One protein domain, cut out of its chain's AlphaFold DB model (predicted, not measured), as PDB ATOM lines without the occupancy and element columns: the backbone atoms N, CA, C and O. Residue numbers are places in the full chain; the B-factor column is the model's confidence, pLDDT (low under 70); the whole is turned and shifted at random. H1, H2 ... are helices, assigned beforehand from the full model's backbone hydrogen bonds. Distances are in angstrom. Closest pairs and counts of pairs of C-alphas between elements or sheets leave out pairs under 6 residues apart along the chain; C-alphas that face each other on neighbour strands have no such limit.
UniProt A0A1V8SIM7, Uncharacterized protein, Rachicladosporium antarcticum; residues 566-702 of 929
ATOM      1  N   SER A 566      28.641  17.979 -25.794       77.44
ATOM      2  CA  SER A 566      27.566  18.935 -25.485       77.44
ATOM      3  C   SER A 566      27.553  20.168 -26.398       77.44
ATOM      4  O   SER A 566      26.479  20.590 -26.814       77.44
ATOM      5  N   VAL A 567      28.732  20.693 -26.756       80.44
ATOM      6  CA  VAL A 567      28.909  21.862 -27.640       80.44
ATOM      7  C   VAL A 567      28.347  21.616 -29.044       80.44
ATOM      8  O   VAL A 567      27.644  22.468 -29.590       80.44
ATOM      9  N   LEU A 568      28.604  20.443 -29.632       83.25
ATOM     10  CA  LEU A 568      28.084  20.128 -30.962       83.25
ATOM     11  C   LEU A 568      26.580  19.860 -30.912       83.25
ATOM     12  O   LEU A 568      25.845  20.362 -31.756       83.25
ATOM     13  N   ALA A 569      26.107  19.144 -29.890       83.12
ATOM     14  CA  ALA A 569      24.681  18.917 -29.685       83.12
ATOM     15  C   ALA A 569      23.902  20.240 -29.494       83.12
ATOM     16  O   ALA A 569      22.818  20.395 -30.059       83.12
ATOM     17  N   THR A 570      24.465  21.239 -28.794       86.25
ATOM     18  CA  THR A 570      23.871  22.590 -28.741       86.25
ATOM     19  C   THR A 570      23.848  23.281 -30.096       86.25
ATOM     20  O   THR A 570      22.884  23.980 -30.397       86.25
ATOM     21  N   GLU A 571      24.877  23.091 -30.920       84.75
ATOM     22  CA  GLU A 571      24.969  23.740 -32.227       84.75
ATOM     23  C   GLU A 571      24.002  23.118 -33.246       84.75
ATOM     24  O   GLU A 571      23.335  23.853 -33.974       84.75
ATOM     25  N   ILE A 572      23.837  21.788 -33.227       85.19
ATOM     26  CA  ILE A 572      22.801  21.062 -33.983       85.19
ATOM     27  C   ILE A 572      21.415  21.588 -33.596       85.19
ATOM     28  O   ILE A 572      20.654  22.018 -34.464       85.19
ATOM     29  N   LEU A 573      21.109  21.619 -32.293       86.31
ATOM     30  CA  LEU A 573      19.837  22.127 -31.778       86.31
ATOM     31  C   LEU A 573      19.591  23.578 -32.221       86.31
ATOM     32  O   LEU A 573      18.500  23.901 -32.683       86.31
ATOM     33  N   HIS A 574      20.605  24.444 -32.136       87.50
ATOM     34  CA  HIS A 574      20.505  25.839 -32.562       87.50
ATOM     35  C   HIS A 574      20.219  25.964 -34.070       87.50
ATOM     36  O   HIS A 574      19.370  26.763 -34.460       87.50
ATOM     37  N   CYS A 575      20.871  25.163 -34.920       84.38
ATOM     38  CA  CYS A 575      20.601  25.155 -36.363       84.38
ATOM     39  C   CYS A 575      19.162  24.725 -36.669       84.38
ATOM     40  O   CYS A 575      18.471  25.403 -37.427       84.38
ATOM     41  N   LEU A 576      18.689  23.645 -36.037       84.12
ATOM     42  CA  LEU A 576      17.317  23.155 -36.197       84.12
ATOM     43  C   LEU A 576      16.287  24.190 -35.723       84.12
ATOM     44  O   LEU A 576      15.301  24.436 -36.415       84.12
ATOM     45  N   VAL A 577      16.536  24.857 -34.591       85.94
ATOM     46  CA  VAL A 577      15.693  25.957 -34.096       85.94
ATOM     47  C   VAL A 577      15.639  27.109 -35.100       85.94
ATOM     48  O   VAL A 577      14.543  27.536 -35.459       85.94
ATOM     49  N   LEU A 578      16.780  27.601 -35.592       84.38
ATOM     50  CA  LEU A 578      16.817  28.704 -36.565       84.38
ATOM     51  C   LEU A 578      16.101  28.343 -37.871       84.38
ATOM     52  O   LEU A 578      15.315  29.137 -38.382       84.38
ATOM     53  N   HIS A 579      16.322  27.132 -38.376       82.31
ATOM     54  CA  HIS A 579      15.691  26.642 -39.593       82.31
ATOM     55  C   HIS A 579      14.162  26.516 -39.441       82.31
ATOM     56  O   HIS A 579      13.398  27.117 -40.203       82.31
ATOM     57  N   HIS A 580      13.686  25.808 -38.410       80.88
ATOM     58  CA  HIS A 580      12.253  25.591 -38.202       80.88
ATOM     59  C   HIS A 580      11.495  26.869 -37.804       80.88
ATOM     60  O   HIS A 580      10.351  27.041 -38.228       80.88
ATOM     61  N   THR A 581      12.109  27.790 -37.048       78.06
ATOM     62  CA  THR A 581      11.478  29.085 -36.710       78.06
ATOM     63  C   THR A 581      11.334  30.025 -37.909       78.06
ATOM     64  O   THR A 581      10.418  30.848 -37.908       78.06
ATOM     65  N   GLN A 582      12.193  29.903 -38.928       75.38
ATOM     66  CA  GLN A 582      12.105  30.697 -40.158       75.38
ATOM     67  C   GLN A 582      11.175  30.079 -41.208       75.38
ATOM     68  O   GLN A 582      10.418  30.818 -41.831       75.38
ATOM     69  N   GLN A 583      11.205  28.753 -41.398       70.69
ATOM     70  CA  GLN A 583      10.467  28.096 -42.487       70.69
ATOM     71  C   GLN A 583       9.112  27.487 -42.073       70.69
ATOM     72  O   GLN A 583       8.139  27.621 -42.806       70.69
ATOM     73  N   ASN A 584       9.014  26.822 -40.913       67.56
ATOM     74  CA  ASN A 584       7.935  25.861 -40.617       67.56
ATOM     75  C   ASN A 584       7.236  26.119 -39.268       67.56
ATOM     76  O   ASN A 584       7.228  25.267 -38.379       67.56
ATOM     77  N   THR A 585       6.625  27.297 -39.095       68.44
ATOM     78  CA  THR A 585       6.152  27.768 -37.770       68.44
ATOM     79  C   THR A 585       5.082  26.910 -37.076       68.44
ATOM     80  O   THR A 585       4.902  27.054 -35.869       68.44
ATOM     81  N   GLU A 586       4.356  26.044 -37.793       70.56
ATOM     82  CA  GLU A 586       3.280  25.217 -37.219       70.56
ATOM     83  C   GLU A 586       3.785  23.945 -36.538       70.56
ATOM     84  O   GLU A 586       3.379  23.656 -35.415       70.56
ATOM     85  N   THR A 587       4.701  23.218 -37.178       78.94
ATOM     86  CA  THR A 587       5.279  21.976 -36.642       78.94
ATOM     87  C   THR A 587       6.611  22.196 -35.921       78.94
ATOM     88  O   THR A 587       7.064  21.299 -35.209       78.94
ATOM     89  N   ALA A 588       7.211  23.392 -36.038       80.50
ATOM     90  CA  ALA A 588       8.509  23.750 -35.460       80.50
ATOM     91  C   ALA A 588       8.692  23.292 -34.010       80.50
ATOM     92  O   ALA A 588       9.670  22.612 -33.712       80.50
ATOM     93  N   TRP A 589       7.759  23.628 -33.111       84.56
ATOM     94  CA  TRP A 589       7.905  23.295 -31.691       84.56
ATOM     95  C   TRP A 589       7.984  21.780 -31.451       84.56
ATOM     96  O   TRP A 589       8.823  21.332 -30.674       84.56
ATOM     97  N   SER A 590       7.187  20.982 -32.174       82.88
ATOM     98  CA  SER A 590       7.207  19.517 -32.065       82.88
ATOM     99  C   SER A 590       8.527  18.924 -32.567       82.88
ATOM    100  O   SER A 590       9.112  18.078 -31.893       82.88
ATOM    101  N   MET A 591       9.029  19.404 -33.711       80.81
ATOM    102  CA  MET A 591      10.308  18.957 -34.287       80.81
ATOM    103  C   MET A 591      11.495  19.318 -33.382       80.81
ATOM    104  O   MET A 591      12.365  18.489 -33.123       80.81
ATOM    105  N   ILE A 592      11.502  20.541 -32.843       85.12
ATOM    106  CA  ILE A 592      12.521  21.029 -31.905       85.12
ATOM    107  C   ILE A 592      12.484  20.218 -30.595       85.12
ATOM    108  O   ILE A 592      13.532  19.810 -30.101       85.12
ATOM    109  N   CYS A 593      11.294  19.918 -30.061       83.44
ATOM    110  CA  CYS A 593      11.127  19.047 -28.892       83.44
ATOM    111  C   CYS A 593      11.680  17.635 -29.127       83.44
ATOM    112  O   CYS A 593      12.390  17.108 -28.269       83.44
ATOM    113  N   GLN A 594      11.390  17.033 -30.283       83.06
ATOM    114  CA  GLN A 594      11.888  15.704 -30.641       83.06
ATOM    115  C   GLN A 594      13.421  15.685 -30.733       83.06
ATOM    116  O   GLN A 594      14.059  14.832 -30.115       83.06
ATOM    117  N   ALA A 595      14.016  16.662 -31.425       80.62
ATOM    118  CA  ALA A 595      15.468  16.806 -31.524       80.62
ATOM    119  C   ALA A 595      16.125  17.038 -30.152       80.62
ATOM    120  O   ALA A 595      17.177  16.471 -29.863       80.62
ATOM    121  N   TYR A 596      15.490  17.817 -29.269       84.62
ATOM    122  CA  TYR A 596      15.988  18.023 -27.912       84.62
ATOM    123  C   TYR A 596      16.007  16.716 -27.101       84.62
ATOM    124  O   TYR A 596      17.048  16.396 -26.535       84.62
ATOM    125  N   ARG A 597      14.919  15.922 -27.091       81.31
ATOM    126  CA  ARG A 597      14.871  14.630 -26.359       81.31
ATOM    127  C   ARG A 597      15.902  13.611 -26.869       81.31
ATOM    128  O   ARG A 597      16.332  12.758 -26.101       81.31
ATOM    129  N   GLN A 598      16.291  13.684 -28.143       79.38
ATOM    130  CA  GLN A 598      17.335  12.826 -28.720       79.38
ATOM    131  C   GLN A 598      18.752  13.203 -28.257       79.38
ATOM    132  O   GLN A 598      19.632  12.345 -28.232       79.38
ATOM    133  N   LEU A 599      18.982  14.468 -27.891       79.06
ATOM    134  CA  LEU A 599      20.304  15.000 -27.545       79.06
ATOM    135  C   LEU A 599      20.507  15.186 -26.032       79.06
ATOM    136  O   LEU A 599      21.610  14.969 -25.530       79.06
ATOM    137  N   PHE A 600      19.463  15.585 -25.304       84.38
ATOM    138  CA  PHE A 600      19.548  16.078 -23.930       84.38
ATOM    139  C   PHE A 600      18.413  15.575 -23.029       84.38
ATOM    140  O   PHE A 600      17.330  15.208 -23.482       84.38
ATOM    141  N   ASP A 601      18.669  15.605 -21.723       81.31
ATOM    142  CA  ASP A 601      17.692  15.311 -20.677       81.31
ATOM    143  C   ASP A 601      16.534  16.344 -20.671       81.31
ATOM    144  O   ASP A 601      16.791  17.551 -20.537       81.31
ATOM    145  N   PRO A 602      15.263  15.913 -20.827       81.75
ATOM    146  CA  PRO A 602      14.089  16.788 -20.797       81.75
ATOM    147  C   PRO A 602      13.699  17.291 -19.401       81.75
ATOM    148  O   PRO A 602      12.992  18.299 -19.332       81.75
ATOM    149  N   ILE A 603      14.162  16.659 -18.311       80.38
ATOM    150  CA  ILE A 603      13.688  16.938 -16.941       80.38
ATOM    151  C   ILE A 603      13.686  18.444 -16.587       80.38
ATOM    152  O   ILE A 603      12.634  18.932 -16.173       80.38
ATOM    153  N   PRO A 604      14.756  19.238 -16.822       79.81
ATOM    154  CA  PRO A 604      14.764  20.658 -16.440       79.81
ATOM    155  C   PRO A 604      13.725  21.521 -17.181       79.81
ATOM    156  O   PRO A 604      13.307  22.566 -16.687       79.81
ATOM    157  N   LEU A 605      13.310  21.129 -18.387       81.19
ATOM    158  CA  LEU A 605      12.284  21.858 -19.139       81.19
ATOM    159  C   LEU A 605      10.873  21.417 -18.725       81.19
ATOM    160  O   LEU A 605       9.976  22.254 -18.637       81.19
ATOM    161  N   GLU A 606      10.694  20.132 -18.409       81.81
ATOM    162  CA  GLU A 606       9.442  19.605 -17.857       81.81
ATOM    163  C   GLU A 606       9.151  20.214 -16.464       81.81
ATOM    164  O   GLU A 606       8.018  20.624 -16.209       81.81
ATOM    165  N   GLU A 607      10.171  20.409 -15.615       78.19
ATOM    166  CA  GLU A 607      10.071  21.126 -14.325       78.19
ATOM    167  C   GLU A 607       9.644  22.600 -14.470       78.19
ATOM    168  O   GLU A 607       8.904  23.118 -13.632       78.19
ATOM    169  N   LEU A 608      10.039  23.276 -15.557       76.25
ATOM    170  CA  LEU A 608       9.581  24.635 -15.892       76.25
ATOM    171  C   LEU A 608       8.136  24.692 -16.429       76.25
ATOM    172  O   LEU A 608       7.639  25.779 -16.738       76.25
ATOM    173  N   GLY A 609       7.456  23.549 -16.560       71.38
ATOM    174  CA  GLY A 609       6.097  23.457 -17.095       71.38
ATOM    175  C   GLY A 609       6.016  23.480 -18.625       71.38
ATOM    176  O   GLY A 609       4.928  23.671 -19.172       71.38
ATOM    177  N   LEU A 610       7.133  23.282 -19.335       76.94
ATOM    178  CA  LEU A 610       7.130  23.122 -20.789       76.94
ATOM    179  C   LEU A 610       6.833  21.665 -21.156       76.94
ATOM    180  O   LEU A 610       7.680  20.785 -21.023       76.94
ATOM    181  N   SER A 611       5.628  21.407 -21.666       66.75
ATOM    182  CA  SER A 611       5.243  20.082 -22.161       66.75
ATOM    183  C   SER A 611       5.976  19.739 -23.465       66.75
ATOM    184  O   SER A 611       5.525  20.068 -24.564       66.75
ATOM    185  N   ILE A 612       7.106  19.043 -23.341       66.31
ATOM    186  CA  ILE A 612       7.834  18.430 -24.457       66.31
ATOM    187  C   ILE A 612       7.058  17.171 -24.883       66.31
ATOM    188  O   ILE A 612       7.277  16.092 -24.343       66.31
ATOM    189  N   SER A 613       6.107  17.347 -25.806       58.06
ATOM    190  CA  SER A 613       5.022  16.399 -26.118       58.06
ATOM    191  C   SER A 613       5.427  14.917 -26.208       58.06
ATOM    192  O   SER A 613       6.379  14.554 -26.900       58.06
ATOM    193  N   ASN A 614       4.642  14.054 -25.555       53.84
ATOM    194  CA  ASN A 614       4.812  12.601 -25.562       53.84
ATOM    195  C   ASN A 614       4.113  11.974 -26.781       53.84
ATOM    196  O   ASN A 614       2.937  11.617 -26.707       53.84
ATOM    197  N   ALA A 615       4.848  11.783 -27.875       40.50
ATOM    198  CA  ALA A 615       4.471  10.861 -28.945       40.50
ATOM    199  C   ALA A 615       5.402   9.640 -28.883       40.50
ATOM    200  O   ALA A 615       6.603   9.797 -29.064       40.50
ATOM    201  N   THR A 616       4.820   8.484 -28.533       37.59
ATOM    202  CA  THR A 616       5.362   7.102 -28.525       37.59
ATOM    203  C   THR A 616       6.889   6.912 -28.442       37.59
ATOM    204  O   THR A 616       7.596   7.244 -29.391       37.59
ATOM    205  N   PRO A 617       7.417   6.260 -27.383       43.50
ATOM    206  CA  PRO A 617       8.815   5.852 -27.365       43.50
ATOM    207  C   PRO A 617       9.029   4.703 -28.358       43.50
ATOM    208  O   PRO A 617       8.795   3.540 -28.021       43.50
ATOM    209  N   ASP A 618       9.513   5.023 -29.557       37.19
ATOM    210  CA  ASP A 618      10.187   4.019 -30.374       37.19
ATOM    211  C   ASP A 618      11.408   3.524 -29.587       37.19
ATOM    212  O   ASP A 618      12.258   4.287 -29.117       37.19
ATOM    213  N   TYR A 619      11.388   2.220 -29.342       43.28
ATOM    214  CA  TYR A 619      12.303   1.490 -28.477       43.28
ATOM    215  C   TYR A 619      13.738   1.520 -29.050       43.28
ATOM    216  O   TYR A 619      13.934   1.717 -30.244       43.28
ATOM    217  N   GLU A 620      14.742   1.272 -28.198       39.69
ATOM    218  CA  GLU A 620      16.170   1.101 -28.567       39.69
ATOM    219  C   GLU A 620      17.072   2.347 -28.743       39.69
ATOM    220  O   GLU A 620      18.043   2.319 -29.498       39.69
ATOM    221  N   SER A 621      16.912   3.385 -27.911       45.72
ATOM    222  CA  SER A 621      18.080   4.191 -27.496       45.72
ATOM    223  C   SER A 621      18.685   3.605 -26.216       45.72
ATOM    224  O   SER A 621      18.193   3.822 -25.110       45.72
ATOM    225  N   THR A 622      19.763   2.829 -26.353       44.78
ATOM    226  CA  THR A 622      20.471   2.173 -25.231       44.78
ATOM    227  C   THR A 622      21.367   3.134 -24.430       44.78
ATOM    228  O   THR A 622      22.081   2.722 -23.513       44.78
ATOM    229  N   THR A 623      21.343   4.429 -24.751       54.91
ATOM    230  CA  THR A 623      22.236   5.447 -24.188       54.91
ATOM    231  C   THR A 623      21.478   6.450 -23.329       54.91
ATOM    232  O   THR A 623      20.535   7.079 -23.797       54.91
ATOM    233  N   LYS A 624      21.924   6.644 -22.078       59.41
ATOM    234  CA  LYS A 624      21.357   7.666 -21.180       59.41
ATOM    235  C   LYS A 624      21.445   9.064 -21.825       59.41
ATOM    236  O   LYS A 624      22.509   9.365 -22.376       59.41
ATOM    237  N   PRO A 625      20.404   9.914 -21.715       65.44
ATOM    238  CA  PRO A 625      20.460  11.298 -22.184       65.44
ATOM    239  C   PRO A 625      21.620  12.072 -21.550       65.44
ATOM    240  O   PRO A 625      21.997  11.816 -20.404       65.44
ATOM    241  N   MET A 626      22.183  13.032 -22.284       75.75
ATOM    242  CA  MET A 626      23.190  13.933 -21.722       75.75
ATOM    243  C   MET A 626      22.536  14.991 -20.825       75.75
ATOM    244  O   MET A 626      21.465  15.493 -21.176       75.75
ATOM    245  N   PRO A 627      23.182  15.413 -19.722       78.12
ATOM    246  CA  PRO A 627      22.716  16.571 -18.970       78.12
ATOM    247  C   PRO A 627      22.725  17.806 -19.878       78.12
ATOM    248  O   PRO A 627      23.725  18.100 -20.538       78.12
ATOM    249  N   ALA A 628      21.604  18.519 -19.919       79.69
ATOM    250  CA  ALA A 628      21.447  19.685 -20.772       79.69
ATOM    251  C   ALA A 628      22.369  20.836 -20.316       79.69
ATOM    252  O   ALA A 628      22.267  21.275 -19.167       79.69
ATOM    253  N   PRO A 629      23.258  21.360 -21.179       82.88
ATOM    254  CA  PRO A 629      24.023  22.558 -20.862       82.88
ATOM    255  C   PRO A 629      23.100  23.783 -20.853       82.88
ATOM    256  O   PRO A 629      22.094  23.826 -21.567       82.88
ATOM    257  N   ASN A 630      23.475  24.817 -20.099       82.75
ATOM    258  CA  ASN A 630      22.714  26.066 -19.987       82.75
ATOM    259  C   ASN A 630      22.320  26.640 -21.356       82.75
ATOM    260  O   ASN A 630      21.186  27.066 -21.549       82.75
ATOM    261  N   GLN A 631      23.231  26.599 -22.328       83.94
ATOM    262  CA  GLN A 631      22.990  27.092 -23.680       83.94
ATOM    263  C   GLN A 631      21.835  26.340 -24.364       83.94
ATOM    264  O   GLN A 631      20.998  26.984 -24.987       83.94
ATOM    265  N   ALA A 632      21.718  25.013 -24.200       85.00
ATOM    266  CA  ALA A 632      20.609  24.232 -24.765       85.00
ATOM    267  C   ALA A 632      19.260  24.656 -24.165       85.00
ATOM    268  O   ALA A 632      18.299  24.889 -24.896       85.00
ATOM    269  N   ILE A 633      19.205  24.812 -22.839       84.19
ATOM    270  CA  ILE A 633      17.996  25.228 -22.114       84.19
ATOM    271  C   ILE A 633      17.599  26.659 -22.517       84.19
ATOM    272  O   ILE A 633      16.431  26.922 -22.799       84.19
ATOM    273  N   GLY A 634      18.570  27.572 -22.619       84.06
ATOM    274  CA  GLY A 634      18.359  28.943 -23.088       84.06
ATOM    275  C   GLY A 634      17.865  29.016 -24.536       84.06
ATOM    276  O   GLY A 634      16.933  29.768 -24.823       84.06
ATOM    277  N   ILE A 635      18.422  28.192 -25.434       86.44
ATOM    278  CA  ILE A 635      17.950  28.046 -26.820       86.44
ATOM    279  C   ILE A 635      16.490  27.573 -26.831       86.44
ATOM    280  O   ILE A 635      15.661  28.230 -27.457       86.44
ATOM    281  N   MET A 636      16.145  26.511 -26.094       86.75
ATOM    282  CA  MET A 636      14.772  25.984 -26.025       86.75
ATOM    283  C   MET A 636      13.768  27.002 -25.483       86.75
ATOM    284  O   MET A 636      12.700  27.183 -26.069       86.75
ATOM    285  N   LEU A 637      14.119  27.711 -24.406       85.81
ATOM    286  CA  LEU A 637      13.288  28.782 -23.853       85.81
ATOM    287  C   LEU A 637      13.099  29.915 -24.868       85.81
ATOM    288  O   LEU A 637      11.974  30.361 -25.083       85.81
ATOM    289  N   SER A 638      14.166  30.341 -25.551       84.88
ATOM    290  CA  SER A 638      14.070  31.370 -26.592       84.88
ATOM    291  C   SER A 638      13.204  30.925 -27.782       84.88
ATOM    292  O   SER A 638      12.394  31.714 -28.268       84.88
ATOM    293  N   ALA A 639      13.295  29.656 -28.198       84.38
ATOM    294  CA  ALA A 639      12.497  29.079 -29.278       84.38
ATOM    295  C   ALA A 639      11.006  29.033 -28.915       84.38
ATOM    296  O   ALA A 639      10.167  29.478 -29.702       84.38
ATOM    297  N   TYR A 640      10.679  28.571 -27.701       84.75
ATOM    298  CA  TYR A 640       9.313  28.584 -27.179       84.75
ATOM    299  C   TYR A 640       8.739  30.003 -27.178       84.75
ATOM    300  O   TYR A 640       7.683  30.264 -27.756       84.75
ATOM    301  N   LEU A 641       9.476  30.942 -26.577       83.38
ATOM    302  CA  LEU A 641       9.076  32.339 -26.468       83.38
ATOM    303  C   LEU A 641       8.858  32.980 -27.848       83.38
ATOM    304  O   LEU A 641       7.884  33.708 -28.021       83.38
ATOM    305  N   GLN A 642       9.689  32.685 -28.851       79.75
ATOM    306  CA  GLN A 642       9.527  33.216 -30.212       79.75
ATOM    307  C   GLN A 642       8.329  32.622 -30.970       79.75
ATOM    308  O   GLN A 642       7.649  33.354 -31.694       79.75
ATOM    309  N   LEU A 643       8.063  31.320 -30.821       78.38
ATOM    310  CA  LEU A 643       6.963  30.632 -31.508       78.38
ATOM    311  C   LEU A 643       5.598  30.946 -30.875       78.38
ATOM    312  O   LEU A 643       4.632  31.217 -31.592       78.38
ATOM    313  N   HIS A 644       5.522  30.966 -29.543       74.06
ATOM    314  CA  HIS A 644       4.263  31.125 -28.812       74.06
ATOM    315  C   HIS A 644       3.886  32.590 -28.523       74.06
ATOM    316  O   HIS A 644       2.700  32.882 -28.418       74.06
ATOM    317  N   SER A 645       4.825  33.549 -28.487       68.75
ATOM    318  CA  SER A 645       4.472  34.975 -28.275       68.75
ATOM    319  C   SER A 645       3.733  35.635 -29.446       68.75
ATOM    320  O   SER A 645       3.062  36.649 -29.250       68.75
ATOM    321  N   LYS A 646       3.831  35.071 -30.658       62.91
ATOM    322  CA  LYS A 646       3.136  35.565 -31.861       62.91
ATOM    323  C   LYS A 646       1.719  35.009 -32.031       62.91
ATOM    324  O   LYS A 646       0.956  35.551 -32.825       62.91
ATOM    325  N   ARG A 647       1.372  33.914 -31.346       58.03
ATOM    326  CA  ARG A 647       0.092  33.210 -31.508       58.03
ATOM    327  C   ARG A 647      -0.789  33.456 -30.286       58.03
ATOM    328  O   ARG A 647      -0.394  33.163 -29.165       58.03
ATOM    329  N   HIS A 648      -2.012  33.943 -30.495       50.91
ATOM    330  CA  HIS A 648      -3.033  33.972 -29.444       50.91
ATOM    331  C   HIS A 648      -3.553  32.545 -29.183       50.91
ATOM    332  O   HIS A 648      -4.592  32.156 -29.708       50.91
ATOM    333  N   ALA A 649      -2.814  31.755 -28.397       44.53
ATOM    334  CA  ALA A 649      -3.151  30.372 -28.057       44.53
ATOM    335  C   ALA A 649      -2.810  30.039 -26.582       44.53
ATOM    336  O   ALA A 649      -1.913  30.664 -26.015       44.53
ATOM    337  N   PRO A 650      -3.535  29.100 -25.937       49.91
ATOM    338  CA  PRO A 650      -3.415  28.803 -24.505       49.91
ATOM    339  C   PRO A 650      -2.293  27.797 -24.170       49.91
ATOM    340  O   PRO A 650      -1.700  27.197 -25.063       49.91
ATOM    341  N   THR A 651      -2.080  27.554 -22.865       48.44
ATOM    342  CA  THR A 651      -0.914  26.883 -22.221       48.44
ATOM    343  C   THR A 651       0.323  27.794 -22.111       48.44
ATOM    344  O   THR A 651       0.333  28.858 -22.729       48.44
ATOM    345  N   PRO A 652       1.204  27.555 -21.117       56.22
ATOM    346  CA  PRO A 652       1.545  28.551 -20.102       56.22
ATOM    347  C   PRO A 652       2.060  29.868 -20.688       56.22
ATOM    348  O   PRO A 652       3.084  29.923 -21.362       56.22
ATOM    349  N   ASN A 653       1.350  30.954 -20.360       71.44
ATOM    350  CA  ASN A 653       1.740  32.321 -20.701       71.44
ATOM    351  C   ASN A 653       3.224  32.546 -20.348       71.44
ATOM    352  O   ASN A 653       3.664  32.127 -19.277       71.44
ATOM    353  N   ALA A 654       3.978  33.255 -21.195       78.06
ATOM    354  CA  ALA A 654       5.388  33.585 -20.962       78.06
ATOM    355  C   ALA A 654       5.650  34.161 -19.553       78.06
ATOM    356  O   ALA A 654       6.709  33.931 -18.976       78.06
ATOM    357  N   HIS A 655       4.666  34.857 -18.969       81.38
ATOM    358  CA  HIS A 655       4.734  35.350 -17.593       81.38
ATOM    359  C   HIS A 655       4.714  34.231 -16.531       81.38
ATOM    360  O   HIS A 655       5.424  34.331 -15.538       81.38
ATOM    361  N   ALA A 656       3.955  33.150 -16.737       82.44
ATOM    362  CA  ALA A 656       3.924  32.000 -15.831       82.44
ATOM    363  C   ALA A 656       5.253  31.226 -15.853       82.44
ATOM    364  O   ALA A 656       5.779  30.897 -14.793       82.44
ATOM    365  N   ILE A 657       5.840  31.023 -17.039       84.06
ATOM    366  CA  ILE A 657       7.180  30.423 -17.182       84.06
ATOM    367  C   ILE A 657       8.233  31.327 -16.534       84.06
ATOM    368  O   ILE A 657       9.095  30.843 -15.807       84.06
ATOM    369  N   TYR A 658       8.138  32.647 -16.736       85.06
ATOM    370  CA  TYR A 658       9.008  33.597 -16.049       85.06
ATOM    371  C   TYR A 658       8.867  33.479 -14.525       85.06
ATOM    372  O   TYR A 658       9.878  33.361 -13.846       85.06
ATOM    373  N   LYS A 659       7.645  33.415 -13.975       84.44
ATOM    374  CA  LYS A 659       7.406  33.225 -12.531       84.44
ATOM    375  C   LYS A 659       7.979  31.910 -11.994       84.44
ATOM    376  O   LYS A 659       8.614  31.943 -10.946       84.44
ATOM    377  N   ALA A 660       7.825  30.799 -12.714       83.62
ATOM    378  CA  ALA A 660       8.456  29.527 -12.355       83.62
ATOM    379  C   ALA A 660       9.992  29.637 -12.371       83.62
ATOM    380  O   ALA A 660      10.669  29.231 -11.429       83.62
ATOM    381  N   TYR A 661      10.562  30.285 -13.390       83.81
ATOM    382  CA  TYR A 661      11.992  30.584 -13.433       83.81
ATOM    383  C   TYR A 661      12.441  31.469 -12.251       83.81
ATOM    384  O   TYR A 661      13.489  31.204 -11.661       83.81
ATOM    385  N   GLN A 662      11.636  32.461 -11.833       81.00
ATOM    386  CA  GLN A 662      11.913  33.266 -10.634       81.00
ATOM    387  C   GLN A 662      11.950  32.407  -9.357       81.00
ATOM    388  O   GLN A 662      12.828  32.629  -8.524       81.00
ATOM    389  N   THR A 663      11.043  31.434  -9.186       82.69
ATOM    390  CA  THR A 663      11.057  30.549  -8.004       82.69
ATOM    391  C   THR A 663      12.281  29.640  -8.006       82.69
ATOM    392  O   THR A 663      13.057  29.689  -7.055       82.69
ATOM    393  N   PHE A 664      12.564  28.936  -9.110       81.19
ATOM    394  CA  PHE A 664      13.756  28.080  -9.215       81.19
ATOM    395  C   PHE A 664      15.076  28.849  -9.018       81.19
ATOM    396  O   PHE A 664      16.031  28.319  -8.440       81.19
ATOM    397  N   TYR A 665      15.135  30.112  -9.459       79.44
ATOM    398  CA  TYR A 665      16.277  30.993  -9.218       79.44
ATOM    399  C   TYR A 665      16.434  31.362  -7.732       79.44
ATOM    400  O   TYR A 665      17.534  31.252  -7.183       79.44
ATOM    401  N   CYS A 666      15.343  31.759  -7.065       78.56
ATOM    402  CA  CYS A 666      15.325  32.072  -5.630       78.56
ATOM    403  C   CYS A 666      15.697  30.859  -4.762       78.56
ATOM    404  O   CYS A 666      16.497  31.000  -3.833       78.56
ATOM    405  N   ASP A 667      15.201  29.672  -5.119       80.50
ATOM    406  CA  ASP A 667      15.482  28.390  -4.453       80.50
ATOM    407  C   ASP A 667      16.902  27.860  -4.741       80.50
ATOM    408  O   ASP A 667      17.342  26.852  -4.188       80.50
ATOM    409  N   ARG A 668      17.660  28.581  -5.580       75.69
ATOM    410  CA  ARG A 668      19.050  28.317  -5.978       75.69
ATOM    411  C   ARG A 668      19.272  26.993  -6.716       75.69
ATOM    412  O   ARG A 668      20.389  26.469  -6.706       75.69
ATOM    413  N   ILE A 669      18.255  26.486  -7.406       77.69
ATOM    414  CA  ILE A 669      18.300  25.198  -8.106       77.69
ATOM    415  C   ILE A 669      19.122  25.335  -9.411       77.69
ATOM    416  O   ILE A 669      18.783  26.146 -10.280       77.69
ATOM    417  N   PRO A 670      20.240  24.598  -9.582       72.69
ATOM    418  CA  PRO A 670      20.930  24.496 -10.869       72.69
ATOM    419  C   PRO A 670      20.073  23.683 -11.854       72.69
ATOM    420  O   PRO A 670      19.469  22.704 -11.422       72.69
ATOM    421  N   PRO A 671      20.035  24.015 -13.160       72.56
ATOM    422  CA  PRO A 671      20.889  24.973 -13.878       72.56
ATOM    423  C   PRO A 671      20.356  26.422 -13.936       72.56
ATOM    424  O   PRO A 671      21.015  27.302 -14.490       72.56
ATOM    425  N   PHE A 672      19.183  26.715 -13.370       77.94
ATOM    426  CA  PHE A 672      18.509  28.016 -13.536       77.94
ATOM    427  C   PHE A 672      19.267  29.199 -12.924       77.94
ATOM    428  O   PHE A 672      19.224  30.311 -13.455       77.94
ATOM    429  N   THR A 673      20.030  28.947 -11.859       73.06
ATOM    430  CA  THR A 673      20.938  29.925 -11.239       73.06
ATOM    431  C   THR A 673      22.066  30.381 -12.155       73.06
ATOM    432  O   THR A 673      22.370  31.572 -12.201       73.06
ATOM    433  N   THR A 674      22.685  29.456 -12.889       73.62
ATOM    434  CA  THR A 674      23.824  29.747 -13.771       73.62
ATOM    435  C   THR A 674      23.374  30.252 -15.142       73.62
ATOM    436  O   THR A 674      24.113  30.994 -15.780       73.62
ATOM    437  N   LEU A 675      22.141  29.938 -15.560       72.44
ATOM    438  CA  LEU A 675      21.450  30.556 -16.702       72.44
ATOM    439  C   LEU A 675      21.244  32.073 -16.557       72.44
ATOM    440  O   LEU A 675      21.123  32.768 -17.561       72.44
ATOM    441  N   ALA A 676      21.205  32.593 -15.328       70.12
ATOM    442  CA  ALA A 676      20.974  34.014 -15.069       70.12
ATOM    443  C   ALA A 676      22.231  34.891 -15.247       70.12
ATOM    444  O   ALA A 676      22.145  36.113 -15.159       70.12
ATOM    445  N   HIS A 677      23.417  34.300 -15.430       68.69
ATOM    446  CA  HIS A 677      24.668  35.063 -15.513       68.69
ATOM    447  C   HIS A 677      24.819  35.887 -16.799       68.69
ATOM    448  O   HIS A 677      25.625  36.818 -16.805       68.69
ATOM    449  N   ASP A 678      24.020  35.601 -17.828       71.06
ATOM    450  CA  ASP A 678      24.016  36.310 -19.107       71.06
ATOM    451  C   ASP A 678      22.685  37.050 -19.319       71.06
ATOM    452  O   ASP A 678      21.621  36.596 -18.896       71.06
ATOM    453  N   ASP A 679      22.712  38.191 -20.016       77.56
ATOM    454  CA  ASP A 679      21.504  38.981 -20.302       77.56
ATOM    455  C   ASP A 679      20.614  38.365 -21.404       77.56
ATOM    456  O   ASP A 679      19.460  38.764 -21.565       77.56
ATOM    457  N   TYR A 680      21.114  37.358 -22.132       80.56
ATOM    458  CA  TYR A 680      20.432  36.696 -23.249       80.56
ATOM    459  C   TYR A 680      19.019  36.201 -22.901       80.56
ATOM    460  O   TYR A 680      18.064  36.513 -23.614       80.56
ATOM    461  N   LEU A 681      18.862  35.452 -21.801       80.88
ATOM    462  CA  LEU A 681      17.567  34.867 -21.437       80.88
ATOM    463  C   LEU A 681      16.564  35.947 -21.001       80.88
ATOM    464  O   LEU A 681      15.399  35.904 -21.399       80.88
ATOM    465  N   ALA A 682      17.019  36.955 -20.252       82.69
ATOM    466  CA  ALA A 682      16.196  38.106 -19.887       82.69
ATOM    467  C   ALA A 682      15.758  38.894 -21.135       82.69
ATOM    468  O   ALA A 682      14.578  39.202 -21.297       82.69
ATOM    469  N   ASN A 683      16.673  39.137 -22.077       86.88
ATOM    470  CA  ASN A 683      16.372  39.764 -23.365       86.88
ATOM    471  C   ASN A 683      15.364  38.934 -24.194       86.88
ATOM    472  O   ASN A 683      14.493  39.512 -24.850       86.88
ATOM    473  N   ALA A 684      15.414  37.597 -24.129       84.69
ATOM    474  CA  ALA A 684      14.436  36.714 -24.769       84.69
ATOM    475  C   ALA A 684      13.036  36.839 -24.138       84.69
ATOM    476  O   ALA A 684      12.067  37.069 -24.870       84.69
ATOM    477  N   PHE A 685      12.913  36.790 -22.805       85.81
ATOM    478  CA  PHE A 685      11.643  37.057 -22.112       85.81
ATOM    479  C   PHE A 685      11.110  38.468 -22.407       85.81
ATOM    480  O   PHE A 685       9.923  38.627 -22.694       85.81
ATOM    481  N   LEU A 686      11.978  39.486 -22.440       86.56
ATOM    482  CA  LEU A 686      11.599  40.859 -22.796       86.56
ATOM    483  C   LEU A 686      11.031  40.943 -24.212       86.56
ATOM    484  O   LEU A 686      10.014  41.596 -24.442       86.56
ATOM    485  N   SER A 687      11.668  40.256 -25.163       85.19
ATOM    486  CA  SER A 687      11.194  40.203 -26.545       85.19
ATOM    487  C   SER A 687       9.785  39.602 -26.628       85.19
ATOM    488  O   SER A 687       8.923  40.183 -27.278       85.19
ATOM    489  N   ALA A 688       9.489  38.538 -25.874       83.69
ATOM    490  CA  ALA A 688       8.142  37.976 -25.802       83.69
ATOM    491  C   ALA A 688       7.139  38.944 -25.152       83.69
ATOM    492  O   ALA A 688       6.059  39.171 -25.697       83.69
ATOM    493  N   PHE A 689       7.499  39.576 -24.028       84.81
ATOM    494  CA  PHE A 689       6.628  40.541 -23.345       84.81
ATOM    495  C   PHE A 689       6.337  41.794 -24.177       84.81
ATOM    496  O   PHE A 689       5.275  42.397 -24.017       84.81
ATOM    497  N   THR A 690       7.225  42.168 -25.099       82.81
ATOM    498  CA  THR A 690       7.009  43.304 -26.007       82.81
ATOM    499  C   THR A 690       6.119  42.990 -27.213       82.81
ATOM    500  O   THR A 690       5.630  43.928 -27.842       82.81
ATOM    501  N   MET A 691       5.814  41.719 -27.516       79.25
ATOM    502  CA  MET A 691       4.966  41.367 -28.670       79.25
ATOM    503  C   MET A 691       3.504  41.816 -28.521       79.25
ATOM    504  O   MET A 691       2.859  42.121 -29.519       79.25
ATOM    505  N   SER A 692       2.971  41.897 -27.296       78.12
ATOM    506  CA  SER A 692       1.575  42.272 -27.029       78.12
ATOM    507  C   SER A 692       1.457  43.485 -26.104       78.12
ATOM    508  O   SER A 692       2.082  43.542 -25.048       78.12
ATOM    509  N   LYS A 693       0.559  44.428 -26.426       78.44
ATOM    510  CA  LYS A 693       0.312  45.632 -25.604       78.44
ATOM    511  C   LYS A 693      -0.059  45.306 -24.148       78.44
ATOM    512  O   LYS A 693       0.333  46.032 -23.243       78.44
ATOM    513  N   ARG A 694      -0.768  44.191 -23.912       77.44
ATOM    514  CA  ARG A 694      -1.133  43.706 -22.565       77.44
ATOM    515  C   ARG A 694       0.067  43.186 -21.760       77.44
ATOM    516  O   ARG A 694       0.062  43.299 -20.540       77.44
ATOM    517  N   THR A 695       1.090  42.633 -22.414       81.38
ATOM    518  CA  THR A 695       2.247  42.008 -21.748       81.38
ATOM    519  C   THR A 695       3.401  42.974 -21.477       81.38
ATOM    520  O   THR A 695       4.293  42.626 -20.708       81.38
ATOM    521  N   LEU A 696       3.364  44.205 -22.011       83.25
ATOM    522  CA  LEU A 696       4.360  45.256 -21.732       83.25
ATOM    523  C   LEU A 696       4.557  45.514 -20.226       83.25
ATOM    524  O   LEU A 696       5.671  45.808 -19.794       83.25
ATOM    525  N   ILE A 697       3.502  45.339 -19.422       85.06
ATOM    526  CA  ILE A 697       3.538  45.467 -17.955       85.06
ATOM    527  C   ILE A 697       4.514  44.449 -17.336       85.06
ATOM    528  O   ILE A 697       5.302  44.808 -16.464       85.06
ATOM    529  N   HIS A 698       4.541  43.209 -17.835       84.25
ATOM    530  CA  HIS A 698       5.492  42.181 -17.391       84.25
ATOM    531  C   HIS A 698       6.929  42.476 -17.853       84.25
ATOM    532  O   HIS A 698       7.883  42.136 -17.159       84.25
ATOM    533  N   GLY A 699       7.098  43.174 -18.982       85.12
ATOM    534  CA  GLY A 699       8.397  43.716 -19.393       85.12
ATOM    535  C   GLY A 699       8.934  44.753 -18.399       85.12
ATOM    536  O   GLY A 699      10.100  44.691 -18.012       85.12
ATOM    537  N   ALA A 700       8.070  45.656 -17.919       86.06
ATOM    538  CA  ALA A 700       8.420  46.629 -16.882       86.06
ATOM    539  C   ALA A 700       8.735  45.961 -15.530       86.06
ATOM    540  O   ALA A 700       9.686  46.353 -14.853       86.06
ATOM    541  N   GLU A 701       7.969  44.932 -15.151       85.81
ATOM    542  CA  GLU A 701       8.218  44.109 -13.961       85.81
ATOM    543  C   GLU A 701       9.598  43.439 -14.020       85.81
ATOM    544  O   GLU A 701      10.397  43.596 -13.101       85.81
ATOM    545  N   MET A 702       9.929  42.770 -15.126       85.56
ATOM    546  CA  MET A 702      11.221  42.101 -15.279       85.56
ATOM    547  C   MET A 702      12.399  43.088 -15.276       85.56
ATOM    548  O   MET A 702      13.417  42.816 -14.646       85.56
TER     549      MET A 702
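AT A GLANCE: This is residues 566 to 702 of the 929 residues of an uncharacterized protein of Rachicladosporium antarcticum (UniProt A0A1V8SIM7). Three helices, H1, H4 and H7, run the same way side by side, with H4 in the middle, and H2, H5 and H8 run back against them. H1 and H2 form a helical hairpin on one side of H4, and H7 and H8 form another on the other side; a long loop, residues 608 to 629, swings wide past H2. The printed part has 137 residues, with eight named helices in the order H1 to H8 and no named strand; its class is all helix. It is compact, with a radius of gyration of the C-alphas of 14.9 A and spans of 47 by 35 by 24 A.

IN THESE COORDINATES: H1, the longest helix, holds residues 566 to 583 and is 25.8 A long, from C-alpha 566 at (27.566, 18.935, -25.485) to C-alpha 583 at (10.467, 28.096, -42.487). H2 is residues 588 to 599, 16.7 A, and H4 is residues 630 to 644, 21.1 A. H5 is residues 654 to 666, 18.3 A, and H7 is residues 679 to 690, 16.2 A. The shorter ones are H3, residues 603 to 607, H6, residues 672 to 675, and H8, residues 696 to 702, which ends with C-alpha 702 at (11.221, 42.101, -15.279).

HOW THE PARTS SIT: H1, H2 and H4 form an up and down bundle, each running against the one before it. In the hairpin of H1 and H2 the closest C-alphas, of His 580 and Ala 588, are 5.0 A apart, at a shallow tilt of 12 degrees. H1 touches H4 at Thr 570 and Ala 632, 5.4 A between C-alphas. H2 only just touches H4, with 3 pairs of C-alphas within 8 A, through residue 589 alone. H4 is the hub. It touches H7 the same way at a shallow tilt of 9 degrees, closest at the C-alphas of Ser 638 and Ala 684, 5.7 A. With residues 630 to 634 alone it touches H6, closest at the C-alphas of Asn 630 and Leu 675, 5.7 A. H6 also touches H5, closest at the C-alphas of Tyr 665 and Thr 673, 5.2 A. H5 touches H7 with residues 654 to 658 alone, closest at the C-alphas of Ala 654 and Ala 688, 7.1 A. In the hairpin of H7 and H8 the C-alphas of Phe 689 and Gly 699 are closest, 5.4 A. H3 touches no helix. Every O i to N i+4 pair is within hydrogen-bond range in H1, H2, H3, H4, H5, H7 and H8; H6 is too short for one.

THE WHOLE: The C-alphas farthest apart, of Thr 622 and Lys 693, are 47.9 A apart. The printed part has no cut. The link from H3 to H4 is long, 22 residues. Mean pLDDT of the printed part is 75.9, with residues 584 to 585, 611 to 625, 645 to 652 and 677 under 70.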